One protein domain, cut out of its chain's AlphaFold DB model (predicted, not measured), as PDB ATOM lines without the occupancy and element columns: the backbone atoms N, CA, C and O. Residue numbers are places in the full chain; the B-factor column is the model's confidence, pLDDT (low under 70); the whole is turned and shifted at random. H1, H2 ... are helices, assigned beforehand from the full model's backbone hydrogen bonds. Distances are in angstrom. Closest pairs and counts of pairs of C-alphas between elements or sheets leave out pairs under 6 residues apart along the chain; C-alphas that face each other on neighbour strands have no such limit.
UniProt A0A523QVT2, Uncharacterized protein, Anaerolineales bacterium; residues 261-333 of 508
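What this domain is: This is residues 261 to 333 of the 508 residues of an uncharacterized protein of Anaerolineales bacterium (UniProt A0A523QVT2). The chain winds in stacked turns: H4, the longest helix, follows H2 nearly end to end, and beside them H1, H3 and H5 make a row of near-parallel helices. H2 and H4 lie crosswise to their row neighbours H3 and H5, and the row runs along the longest axis. The printed part has 73 residues with five named helices, in the order H1 to H5, and no named strand; the class is all helix. It is compact, with a radius of gyration of the C-alphas of 12.0 A, and spans 35 by 23 by 18 A.

Where its parts are: H4, residues 308 to 317, is 14.5 A long and ends at C-alpha 317 (-49.950, 46.363, 2.654). H2 is residues 280 to 287, 10.4 A. H3 is residues 295 to 303, 12.2 A. H1, residues 267 to 275, 12.1 A, begins at C-alpha 267 (-37.496, 12.886, -2.344). H5, residues 323 to 331, 12.3 A, ends at C-alpha 331 (-57.154, 31.666, 8.687).

How they stand to each other: H4 touches H2 at a shallow tilt of 7 degrees, the same way; their closest C-alphas, of Met 286 and Pro 308, are 5.4 A apart. H4 and H5 are close but not clearly touching, about perpendicular at 76 degrees, with Val 311 and Ile 326 closest, their C-alphas 6.9 A apart. H3 and H5 are close but not clearly touching, at a shallow tilt of 8 degrees, the same way; their closest C-alphas, of Leu 301 and Glu 327, are 6.8 A apart. H1 touches H3 at a shallow tilt of 13 degrees, the same way, the closest C-alphas being those of Asp 269 and Ile 295, 6.5 A apart. H1 and H5 are apart. In H1, H2, H3, H4 and H5 every O i to N i+4 pair is within hydrogen-bond range.

The domain as a whole: The outline is only just elongated; the two C-alphas farthest apart, of Val 267 and Tyr 317, are 36.1 A from each other. The printed part has no cut, and no link is long. The mean pLDDT of the printed part is 94.5, and no printed residue is under 70.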
ATOM      1  N   GLY A 261     -36.191  27.830  -9.338       93.94
ATOM      2  CA  GLY A 261     -35.178  28.157  -8.335       93.94
ATOM      3  C   GLY A 261     -35.133  27.224  -7.125       93.94
ATOM      4  O   GLY A 261     -34.444  27.542  -6.162       93.94
ATOM      5  N   PHE A 262     -35.853  26.099  -7.155       95.50
ATOM      6  CA  PHE A 262     -35.786  25.059  -6.124       95.50
ATOM      7  C   PHE A 262     -34.857  23.936  -6.581       95.50
ATOM      8  O   PHE A 262     -35.315  22.896  -7.050       95.50
ATOM      9  N   ASP A 263     -33.549  24.183  -6.535       92.88
ATOM     10  CA  ASP A 263     -32.545  23.250  -7.059       92.88
ATOM     11  C   ASP A 263     -32.272  22.068  -6.114       92.88
ATOM     12  O   ASP A 263     -32.126  20.929  -6.575       92.88
ATOM     13  N   ASP A 264     -32.235  22.347  -4.808       93.56
ATOM     14  CA  ASP A 264     -31.977  21.384  -3.735       93.56
ATOM     15  C   ASP A 264     -33.303  20.790  -3.245       93.56
ATOM     16  O   ASP A 264     -33.994  21.376  -2.416       93.56
ATOM     17  N   LEU A 265     -33.706  19.676  -3.856       96.06
ATOM     18  CA  LEU A 265     -34.957  18.975  -3.573       96.06
ATOM     19  C   LEU A 265     -34.635  17.584  -3.042       96.06
ATOM     20  O   LEU A 265     -33.931  16.827  -3.716       96.06
ATOM     21  N   SER A 266     -35.205  17.231  -1.895       96.75
ATOM     22  CA  SER A 266     -35.245  15.854  -1.405       96.75
ATOM     23  C   SER A 266     -36.368  15.051  -2.077       96.75
ATOM     24  O   SER A 266     -37.247  15.603  -2.745       96.75
ATOM     25  N   VAL A 267     -36.359  13.723  -1.917       97.31
ATOM     26  CA  VAL A 267     -37.496  12.886  -2.344       97.31
ATOM     27  C   VAL A 267     -38.754  13.265  -1.565       97.31
ATOM     28  O   VAL A 267     -39.816  13.400  -2.174       97.31
ATOM     29  N   ASP A 268     -38.624  13.515  -0.261       97.75
ATOM     30  CA  ASP A 268     -39.729  13.933   0.604       97.75
ATOM     31  C   ASP A 268     -40.382  15.225   0.102       97.75
ATOM     32  O   ASP A 268     -41.605  15.271  -0.029       97.75
ATOM     33  N   ASP A 269     -39.592  16.229  -0.294       98.19
ATOM     34  CA  ASP A 269     -40.101  17.473  -0.891       98.19
ATOM     35  C   ASP A 269     -40.961  17.189  -2.128       98.19
ATOM     36  O   ASP A 269     -42.083  17.683  -2.273       98.19
ATOM     37  N   LEU A 270     -40.451  16.353  -3.036       97.88
ATOM     38  CA  LEU A 270     -41.169  15.982  -4.252       97.88
ATOM     39  C   LEU A 270     -42.470  15.238  -3.933       97.88
ATOM     40  O   LEU A 270     -43.494  15.468  -4.589       97.88
ATOM     41  N   VAL A 271     -42.429  14.347  -2.944       98.06
ATOM     42  CA  VAL A 271     -43.583  13.580  -2.476       98.06
ATOM     43  C   VAL A 271     -44.627  14.504  -1.861       98.06
ATOM     44  O   VAL A 271     -45.790  14.406  -2.251       98.06
ATOM     45  N   GLN A 272     -44.246  15.464  -1.015       98.25
ATOM     46  CA  GLN A 272     -45.163  16.463  -0.454       98.25
ATOM     47  C   GLN A 272     -45.837  17.297  -1.549       98.25
ATOM     48  O   GLN A 272     -47.069  17.411  -1.589       98.25
ATOM     49  N   LEU A 273     -45.061  17.801  -2.516       98.25
ATOM     50  CA  LEU A 273     -45.608  18.512  -3.676       98.25
ATOM     51  C   LEU A 273     -46.616  17.640  -4.451       98.25
ATOM     52  O   LEU A 273     -47.670  18.126  -4.877       98.25
ATOM     53  N   GLY A 274     -46.312  16.350  -4.625       96.94
ATOM     54  CA  GLY A 274     -47.163  15.376  -5.305       96.94
ATOM     55  C   GLY A 274     -48.458  15.046  -4.551       96.94
ATOM     56  O   GLY A 274     -49.539  15.089  -5.149       96.94
ATOM     57  N   ILE A 275     -48.375  14.773  -3.243       97.44
ATOM     58  CA  ILE A 275     -49.516  14.515  -2.342       97.44
ATOM     59  C   ILE A 275     -50.519  15.667  -2.427       97.44
ATOM     60  O   ILE A 275     -51.709  15.447  -2.673       97.44
ATOM     61  N   HIS A 276     -50.022  16.899  -2.305       96.62
ATOM     62  CA  HIS A 276     -50.838  18.111  -2.306       96.62
ATOM     63  C   HIS A 276     -51.140  18.647  -3.714       96.62
ATOM     64  O   HIS A 276     -51.795  19.678  -3.866       96.62
ATOM     65  N   ARG A 277     -50.738  17.910  -4.762       95.75
ATOM     66  CA  ARG A 277     -50.988  18.215  -6.182       95.75
ATOM     67  C   ARG A 277     -50.548  19.621  -6.581       95.75
ATOM     68  O   ARG A 277     -51.181  20.254  -7.435       95.75
ATOM     69  N   ILE A 278     -49.457  20.091  -5.997       97.38
ATOM     70  CA  ILE A 278     -48.928  21.427  -6.233       97.38
ATOM     71  C   ILE A 278     -48.389  21.482  -7.655       97.38
ATOM     72  O   ILE A 278     -47.572  20.672  -8.083       97.38
ATOM     73  N   GLN A 279     -48.920  22.420  -8.431       95.88
ATOM     74  CA  GLN A 279     -48.603  22.536  -9.846       95.88
ATOM     75  C   GLN A 279     -47.487  23.564 -10.065       95.88
ATOM     76  O   GLN A 279     -47.471  24.586  -9.376       95.88
ATOM     77  N   PRO A 280     -46.643  23.405 -11.101       96.75
ATOM     78  CA  PRO A 280     -45.587  24.372 -11.413       96.75
ATOM     79  C   PRO A 280     -46.095  25.804 -11.627       96.75
ATOM     80  O   PRO A 280     -45.366  26.760 -11.386       96.75
ATOM     81  N   TYR A 281     -47.353  25.986 -12.060       96.69
ATOM     82  CA  TYR A 281     -47.931  27.328 -12.190       96.69
ATOM     83  C   TYR A 281     -48.086  28.026 -10.831       96.69
ATOM     84  O   TYR A 281     -47.847  29.223 -10.758       96.69
ATOM     85  N   TYR A 282     -48.479  27.295  -9.784       97.75
ATOM     86  CA  TYR A 282     -48.665  27.851  -8.445       97.75
ATOM     87  C   TYR A 282     -47.312  28.245  -7.856       97.75
ATOM     88  O   TYR A 282     -47.149  29.369  -7.398       97.75
ATOM     89  N   VAL A 283     -46.320  27.360  -7.986       97.62
ATOM     90  CA  VAL A 283     -44.934  27.620  -7.570       97.62
ATOM     91  C   VAL A 283     -44.375  28.852  -8.281       97.62
ATOM     92  O   VAL A 283     -43.813  29.727  -7.632       97.62
ATOM     93  N   ARG A 284     -44.588  28.980  -9.597       97.00
ATOM     94  CA  ARG A 284     -44.159  30.163 -10.357       97.00
ATOM     95  C   ARG A 284     -44.812  31.445  -9.850       97.00
ATOM     96  O   ARG A 284     -44.111  32.410  -9.593       97.00
ATOM     97  N   GLU A 285     -46.132  31.448  -9.690       97.75
ATOM     98  CA  GLU A 285     -46.858  32.629  -9.207       97.75
ATOM     99  C   GLU A 285     -46.432  33.036  -7.792       97.75
ATOM    100  O   GLU A 285     -46.392  34.228  -7.494       97.75
ATOM    101  N   MET A 286     -46.101  32.062  -6.937       96.81
ATOM    102  CA  MET A 286     -45.537  32.313  -5.613       96.81
ATOM    103  C   MET A 286     -44.118  32.880  -5.701       96.81
ATOM    104  O   MET A 286     -43.820  33.865  -5.032       96.81
ATOM    105  N   ARG A 287     -43.257  32.361  -6.583       93.94
ATOM    106  CA  ARG A 287     -41.917  32.934  -6.825       93.94
ATOM    107  C   ARG A 287     -41.976  34.356  -7.381       93.94
ATOM    108  O   ARG A 287     -41.160  35.190  -6.999       93.94
ATOM    109  N   ASP A 288     -42.974  34.668  -8.205       95.12
ATOM    110  CA  ASP A 288     -43.192  36.016  -8.746       95.12
ATOM    111  C   ASP A 288     -43.591  37.042  -7.664       95.12
ATOM    112  O   ASP A 288     -43.510  38.249  -7.901       95.12
ATOM    113  N   THR A 289     -43.971  36.601  -6.456       94.19
ATOM    114  CA  THR A 289     -44.162  37.500  -5.301       94.19
ATOM    115  C   THR A 289     -42.846  38.040  -4.739       94.19
ATOM    116  O   THR A 289     -42.865  38.984  -3.956       94.19
ATOM    117  N   SER A 290     -41.703  37.496  -5.177       87.69
ATOM    118  CA  SER A 290     -40.355  37.825  -4.693       87.69
ATOM    119  C   SER A 290     -40.107  37.526  -3.208       87.69
ATOM    120  O   SER A 290     -39.048  37.893  -2.701       87.69
ATOM    121  N   MET A 291     -41.031  36.840  -2.526       90.69
ATOM    122  CA  MET A 291     -40.778  36.277  -1.202       90.69
ATOM    123  C   MET A 291     -39.788  35.115  -1.301       90.69
ATOM    124  O   MET A 291     -39.803  34.338  -2.265       90.69
ATOM    125  N   ASP A 292     -38.944  34.989  -0.284       91.00
ATOM    126  CA  ASP A 292     -38.147  33.787  -0.078       91.00
ATOM    127  C   ASP A 292     -39.053  32.736   0.573       91.00
ATOM    128  O   ASP A 292     -39.458  32.903   1.717       91.00
ATOM    129  N   ILE A 293     -39.469  31.733  -0.204       93.69
ATOM    130  CA  ILE A 293     -40.443  30.711   0.199       93.69
ATOM    131  C   ILE A 293     -39.782  29.348   0.007       93.69
ATOM    132  O   ILE A 293     -39.305  29.049  -1.092       93.69
ATOM    133  N   THR A 294     -39.785  28.525   1.048       95.19
ATOM    134  CA  THR A 294     -39.333  27.125   1.040       95.19
ATOM    135  C   THR A 294     -40.385  26.179   0.437       95.19
ATOM    136  O   THR A 294     -41.531  26.562   0.193       95.19
ATOM    137  N   ILE A 295     -40.022  24.916   0.170       96.06
ATOM    138  CA  ILE A 295     -41.005  23.912  -0.278       96.06
ATOM    139  C   ILE A 295     -42.065  23.660   0.798       96.06
ATOM    140  O   ILE A 295     -43.251  23.631   0.468       96.06
ATOM    141  N   ASP A 296     -41.660  23.545   2.063       96.38
ATOM    142  CA  ASP A 296     -42.579  23.332   3.185       96.38
ATOM    143  C   ASP A 296     -43.614  24.458   3.289       96.38
ATOM    144  O   ASP A 296     -44.815  24.198   3.364       96.38
ATOM    145  N   GLU A 297     -43.176  25.712   3.186       96.94
ATOM    146  CA  GLU A 297     -44.072  26.872   3.196       96.94
ATOM    147  C   GLU A 297     -44.990  26.904   1.962       96.94
ATOM    148  O   GLU A 297     -46.183  27.185   2.078       96.94
ATOM    149  N   LEU A 298     -44.488  26.558   0.766       96.75
ATOM    150  CA  LEU A 298     -45.341  26.417  -0.423       96.75
ATOM    151  C   LEU A 298     -46.434  25.367  -0.211       96.75
ATOM    152  O   LEU A 298     -47.575  25.575  -0.643       96.75
ATOM    153  N   VAL A 299     -46.077  24.248   0.419       97.62
ATOM    154  CA  VAL A 299     -46.996  23.160   0.747       97.62
ATOM    155  C   VAL A 299     -48.037  23.625   1.758       97.62
ATOM    156  O   VAL A 299     -49.229  23.451   1.501       97.62
ATOM    157  N   GLN A 300     -47.625  24.283   2.841       97.31
ATOM    158  CA  GLN A 300     -48.531  24.834   3.852       97.31
ATOM    159  C   GLN A 300     -49.525  25.836   3.253       97.31
ATOM    160  O   GLN A 300     -50.740  25.654   3.376       97.31
ATOM    161  N   LEU A 301     -49.037  26.816   2.487       97.50
ATOM    162  CA  LEU A 301     -49.890  27.788   1.802       97.50
ATOM    163  C   LEU A 301     -50.891  27.099   0.858       97.50
ATOM    164  O   LEU A 301     -52.063  27.480   0.800       97.50
ATOM    165  N   ALA A 302     -50.454  26.063   0.134       96.50
ATOM    166  CA  ALA A 302     -51.316  25.318  -0.781       96.50
ATOM    167  C   ALA A 302     -52.395  24.507  -0.045       96.50
ATOM    168  O   ALA A 302     -53.542  24.475  -0.498       96.50
ATOM    169  N   ILE A 303     -52.060  23.883   1.090       96.62
ATOM    170  CA  ILE A 303     -53.010  23.154   1.949       96.62
ATOM    171  C   ILE A 303     -54.105  24.093   2.459       96.62
ATOM    172  O   ILE A 303     -55.283  23.734   2.437       96.62
ATOM    173  N   HIS A 304     -53.731  25.308   2.858       96.19
ATOM    174  CA  HIS A 304     -54.658  26.334   3.335       96.19
ATOM    175  C   HIS A 304     -55.370  27.103   2.214       96.19
ATOM    176  O   HIS A 304     -56.162  27.998   2.496       96.19
ATOM    177  N   LEU A 305     -55.153  26.724   0.946       95.62
ATOM    178  CA  LEU A 305     -55.760  27.342  -0.239       95.62
ATOM    179  C   LEU A 305     -55.433  28.837  -0.384       95.62
ATOM    180  O   LEU A 305     -56.198  29.607  -0.978       95.62
ATOM    181  N   ILE A 306     -54.273  29.247   0.123       97.00
ATOM    182  CA  ILE A 306     -53.820  30.628   0.057       97.00
ATOM    183  C   ILE A 306     -53.335  30.909  -1.360       97.00
ATOM    184  O   ILE A 306     -52.392  30.310  -1.871       97.00
ATOM    185  N   SER A 307     -54.017  31.827  -2.040       96.25
ATOM    186  CA  SER A 307     -53.686  32.149  -3.426       96.25
ATOM    187  C   SER A 307     -52.472  33.087  -3.520       96.25
ATOM    188  O   SER A 307     -52.334  33.986  -2.689       96.25
ATOM    189  N   PRO A 308     -51.667  33.006  -4.597       96.38
ATOM    190  CA  PRO A 308     -50.612  33.987  -4.861       96.38
ATOM    191  C   PRO A 308     -51.136  35.429  -4.955       96.38
ATOM    192  O   PRO A 308     -50.422  36.382  -4.659       96.38
ATOM    193  N   THR A 309     -52.399  35.617  -5.354       95.88
ATOM    194  CA  THR A 309     -53.049  36.936  -5.353       95.88
ATOM    195  C   THR A 309     -53.206  37.483  -3.941       95.88
ATOM    196  O   THR A 309     -52.858  38.635  -3.717       95.88
ATOM    197  N   TYR A 310     -53.653  36.657  -2.993       95.94
ATOM    198  CA  TYR A 310     -53.758  37.056  -1.590       95.94
ATOM    199  C   TYR A 310     -52.384  37.419  -1.012       95.94
ATOM    200  O   TYR A 310     -52.240  38.475  -0.409       95.94
ATOM    201  N   VAL A 311     -51.349  36.615  -1.286       96.56
ATOM    202  CA  VAL A 311     -49.964  36.924  -0.883       96.56
ATOM    203  C   VAL A 311     -49.518  38.292  -1.418       96.56
ATOM    204  O   VAL A 311     -49.052  39.131  -0.653       96.56
ATOM    205  N   ARG A 312     -49.726  38.570  -2.714       95.31
ATOM    206  CA  ARG A 312     -49.388  39.874  -3.323       95.31
ATOM    207  C   ARG A 312     -50.143  41.042  -2.698       95.31
ATOM    208  O   ARG A 312     -49.584  42.125  -2.558       95.31
ATOM    209  N   GLU A 313     -51.410  40.841  -2.364       92.69
ATOM    210  CA  GLU A 313     -52.219  41.859  -1.700       92.69
ATOM    211  C   GLU A 313     -51.720  42.159  -0.280       92.69
ATOM    212  O   GLU A 313     -51.685  43.323   0.114       92.69
ATOM    213  N   MET A 314     -51.291  41.136   0.464       91.94
ATOM    214  CA  MET A 314     -50.699  41.306   1.792       91.94
ATOM    215  C   MET A 314     -49.337  42.010   1.717       91.94
ATOM    216  O   MET A 314     -49.122  42.969   2.450       91.94
ATOM    217  N   LEU A 315     -48.478  41.641   0.761       91.81
ATOM    218  CA  LEU A 315     -47.200  42.328   0.507       91.81
ATOM    219  C   LEU A 315     -47.370  43.795   0.088       91.81
ATOM    220  O   LEU A 315     -46.503  44.629   0.332       91.81
ATOM    221  N   ALA A 316     -48.481  44.132  -0.575       88.81
ATOM    222  CA  ALA A 316     -48.791  45.517  -0.922       88.81
ATOM    223  C   ALA A 316     -49.173  46.361   0.308       88.81
ATOM    224  O   ALA A 316     -49.029  47.585   0.267       88.81
ATOM    225  N   TYR A 317     -49.677  45.723   1.370       84.38
ATOM    226  CA  TYR A 317     -49.950  46.363   2.654       84.38
ATOM    227  C   TYR A 317     -48.682  46.464   3.508       84.38
ATOM    228  O   TYR A 317     -48.347  47.554   3.967       84.38
ATOM    229  N   ASP A 318     -47.976  45.346   3.670       85.75
ATOM    230  CA  ASP A 318     -46.731  45.238   4.423       85.75
ATOM    231  C   ASP A 318     -45.705  44.427   3.610       85.75
ATOM    232  O   ASP A 318     -45.827  43.204   3.519       85.75
ATOM    233  N   PRO A 319     -44.705  45.085   2.991       89.12
ATOM    234  CA  PRO A 319     -43.690  44.405   2.189       89.12
ATOM    235  C   PRO A 319     -42.802  43.425   2.963       89.12
ATOM    236  O   PRO A 319     -42.163  42.591   2.324       89.12
ATOM    237  N   ASP A 320     -42.745  43.535   4.294       89.50
ATOM    238  CA  ASP A 320     -41.890  42.719   5.164       89.50
ATOM    239  C   ASP A 320     -42.680  41.612   5.899       89.50
ATOM    240  O   ASP A 320     -42.122  40.910   6.747       89.50
ATOM    241  N   ILE A 321     -43.971  41.431   5.582       89.12
ATOM    242  CA  ILE A 321     -44.837  40.435   6.226       89.12
ATOM    243  C   ILE A 321     -44.317  39.001   6.023       89.12
ATOM    244  O   ILE A 321     -43.948  38.595   4.918       89.12
ATOM    245  N   SER A 322     -44.318  38.212   7.100       92.56
ATOM    246  CA  SER A 322     -43.887  36.811   7.065       92.56
ATOM    247  C   SER A 322     -44.956  35.884   6.469       92.56
ATOM    248  O   SER A 322     -46.147  36.198   6.465       92.56
ATOM    249  N   ILE A 323     -44.545  34.712   5.977       93.81
ATOM    250  CA  ILE A 323     -45.475  33.688   5.468       93.81
ATOM    251  C   ILE A 323     -46.415  33.209   6.578       93.81
ATOM    252  O   ILE A 323     -47.621  33.117   6.344       93.81
ATOM    253  N   ASP A 324     -45.883  32.999   7.784       92.75
ATOM    254  CA  ASP A 324     -46.661  32.644   8.975       92.75
ATOM    255  C   ASP A 324     -47.750  33.686   9.263       92.75
ATOM    256  O   ASP A 324     -48.906  33.341   9.511       92.75
ATOM    257  N   ASP A 325     -47.415  34.975   9.175       91.19
ATOM    258  CA  ASP A 325     -48.365  36.068   9.385       91.19
ATOM    259  C   ASP A 325     -49.436  36.127   8.287       91.19
ATOM    260  O   ASP A 325     -50.619  36.314   8.589       91.19
ATOM    261  N   ILE A 326     -49.053  35.927   7.020       93.19
ATOM    262  CA  ILE A 326     -49.992  35.833   5.890       93.19
ATOM    263  C   ILE A 326     -50.970  34.678   6.112       93.19
ATOM    264  O   ILE A 326     -52.186  34.866   5.977       93.19
ATOM    265  N   GLU A 327     -50.451  33.495   6.439       93.81
ATOM    266  CA  GLU A 327     -51.248  32.299   6.700       93.81
ATOM    267  C   GLU A 327     -52.209  32.534   7.857       93.81
ATOM    268  O   GLU A 327     -53.422  32.334   7.733       93.81
ATOM    269  N   HIS A 328     -51.687  33.022   8.974       90.94
ATOM    270  CA  HIS A 328     -52.479  33.210  10.167       90.94
ATOM    271  C   HIS A 328     -53.556  34.288   9.970       90.94
ATOM    272  O   HIS A 328     -54.684  34.121  10.442       90.94
ATOM    273  N   ALA A 329     -53.262  35.369   9.240       90.56
ATOM    274  CA  ALA A 329     -54.261  36.357   8.831       90.56
ATOM    275  C   ALA A 329     -55.363  35.741   7.962       90.56
ATOM    276  O   ALA A 329     -56.547  35.973   8.228       90.56
ATOM    277  N   TYR A 330     -54.989  34.914   6.981       93.00
ATOM    278  CA  TYR A 330     -55.944  34.245   6.098       93.00
ATOM    279  C   TYR A 330     -56.904  33.350   6.890       93.00
ATOM    280  O   TYR A 330     -58.122  33.440   6.727       93.00
ATOM    281  N   LEU A 331     -56.369  32.551   7.820       91.12
ATOM    282  CA  LEU A 331     -57.154  31.666   8.687       91.12
ATOM    283  C   LEU A 331     -58.127  32.419   9.612       91.12
ATOM    284  O   LEU A 331     -59.134  31.848  10.031       91.12
ATOM    285  N   HIS A 332     -57.869  33.698   9.897       87.88
ATOM    286  CA  HIS A 332     -58.732  34.566  10.708       87.88
ATOM    287  C   HIS A 332     -59.639  35.481   9.868       87.88
ATOM    288  O   HIS A 332     -60.318  36.353  10.413       87.88
ATOM    289  N   GLY A 333     -59.679  35.293   8.545       88.25
ATOM    290  CA  GLY A 333     -60.538  36.064   7.643       88.25
ATOM    291  C   GLY A 333     -60.097  37.515   7.441       88.25
ATOM    292  O   GLY A 333     -60.896  38.343   6.998       88.25
TER     293      GLY A 333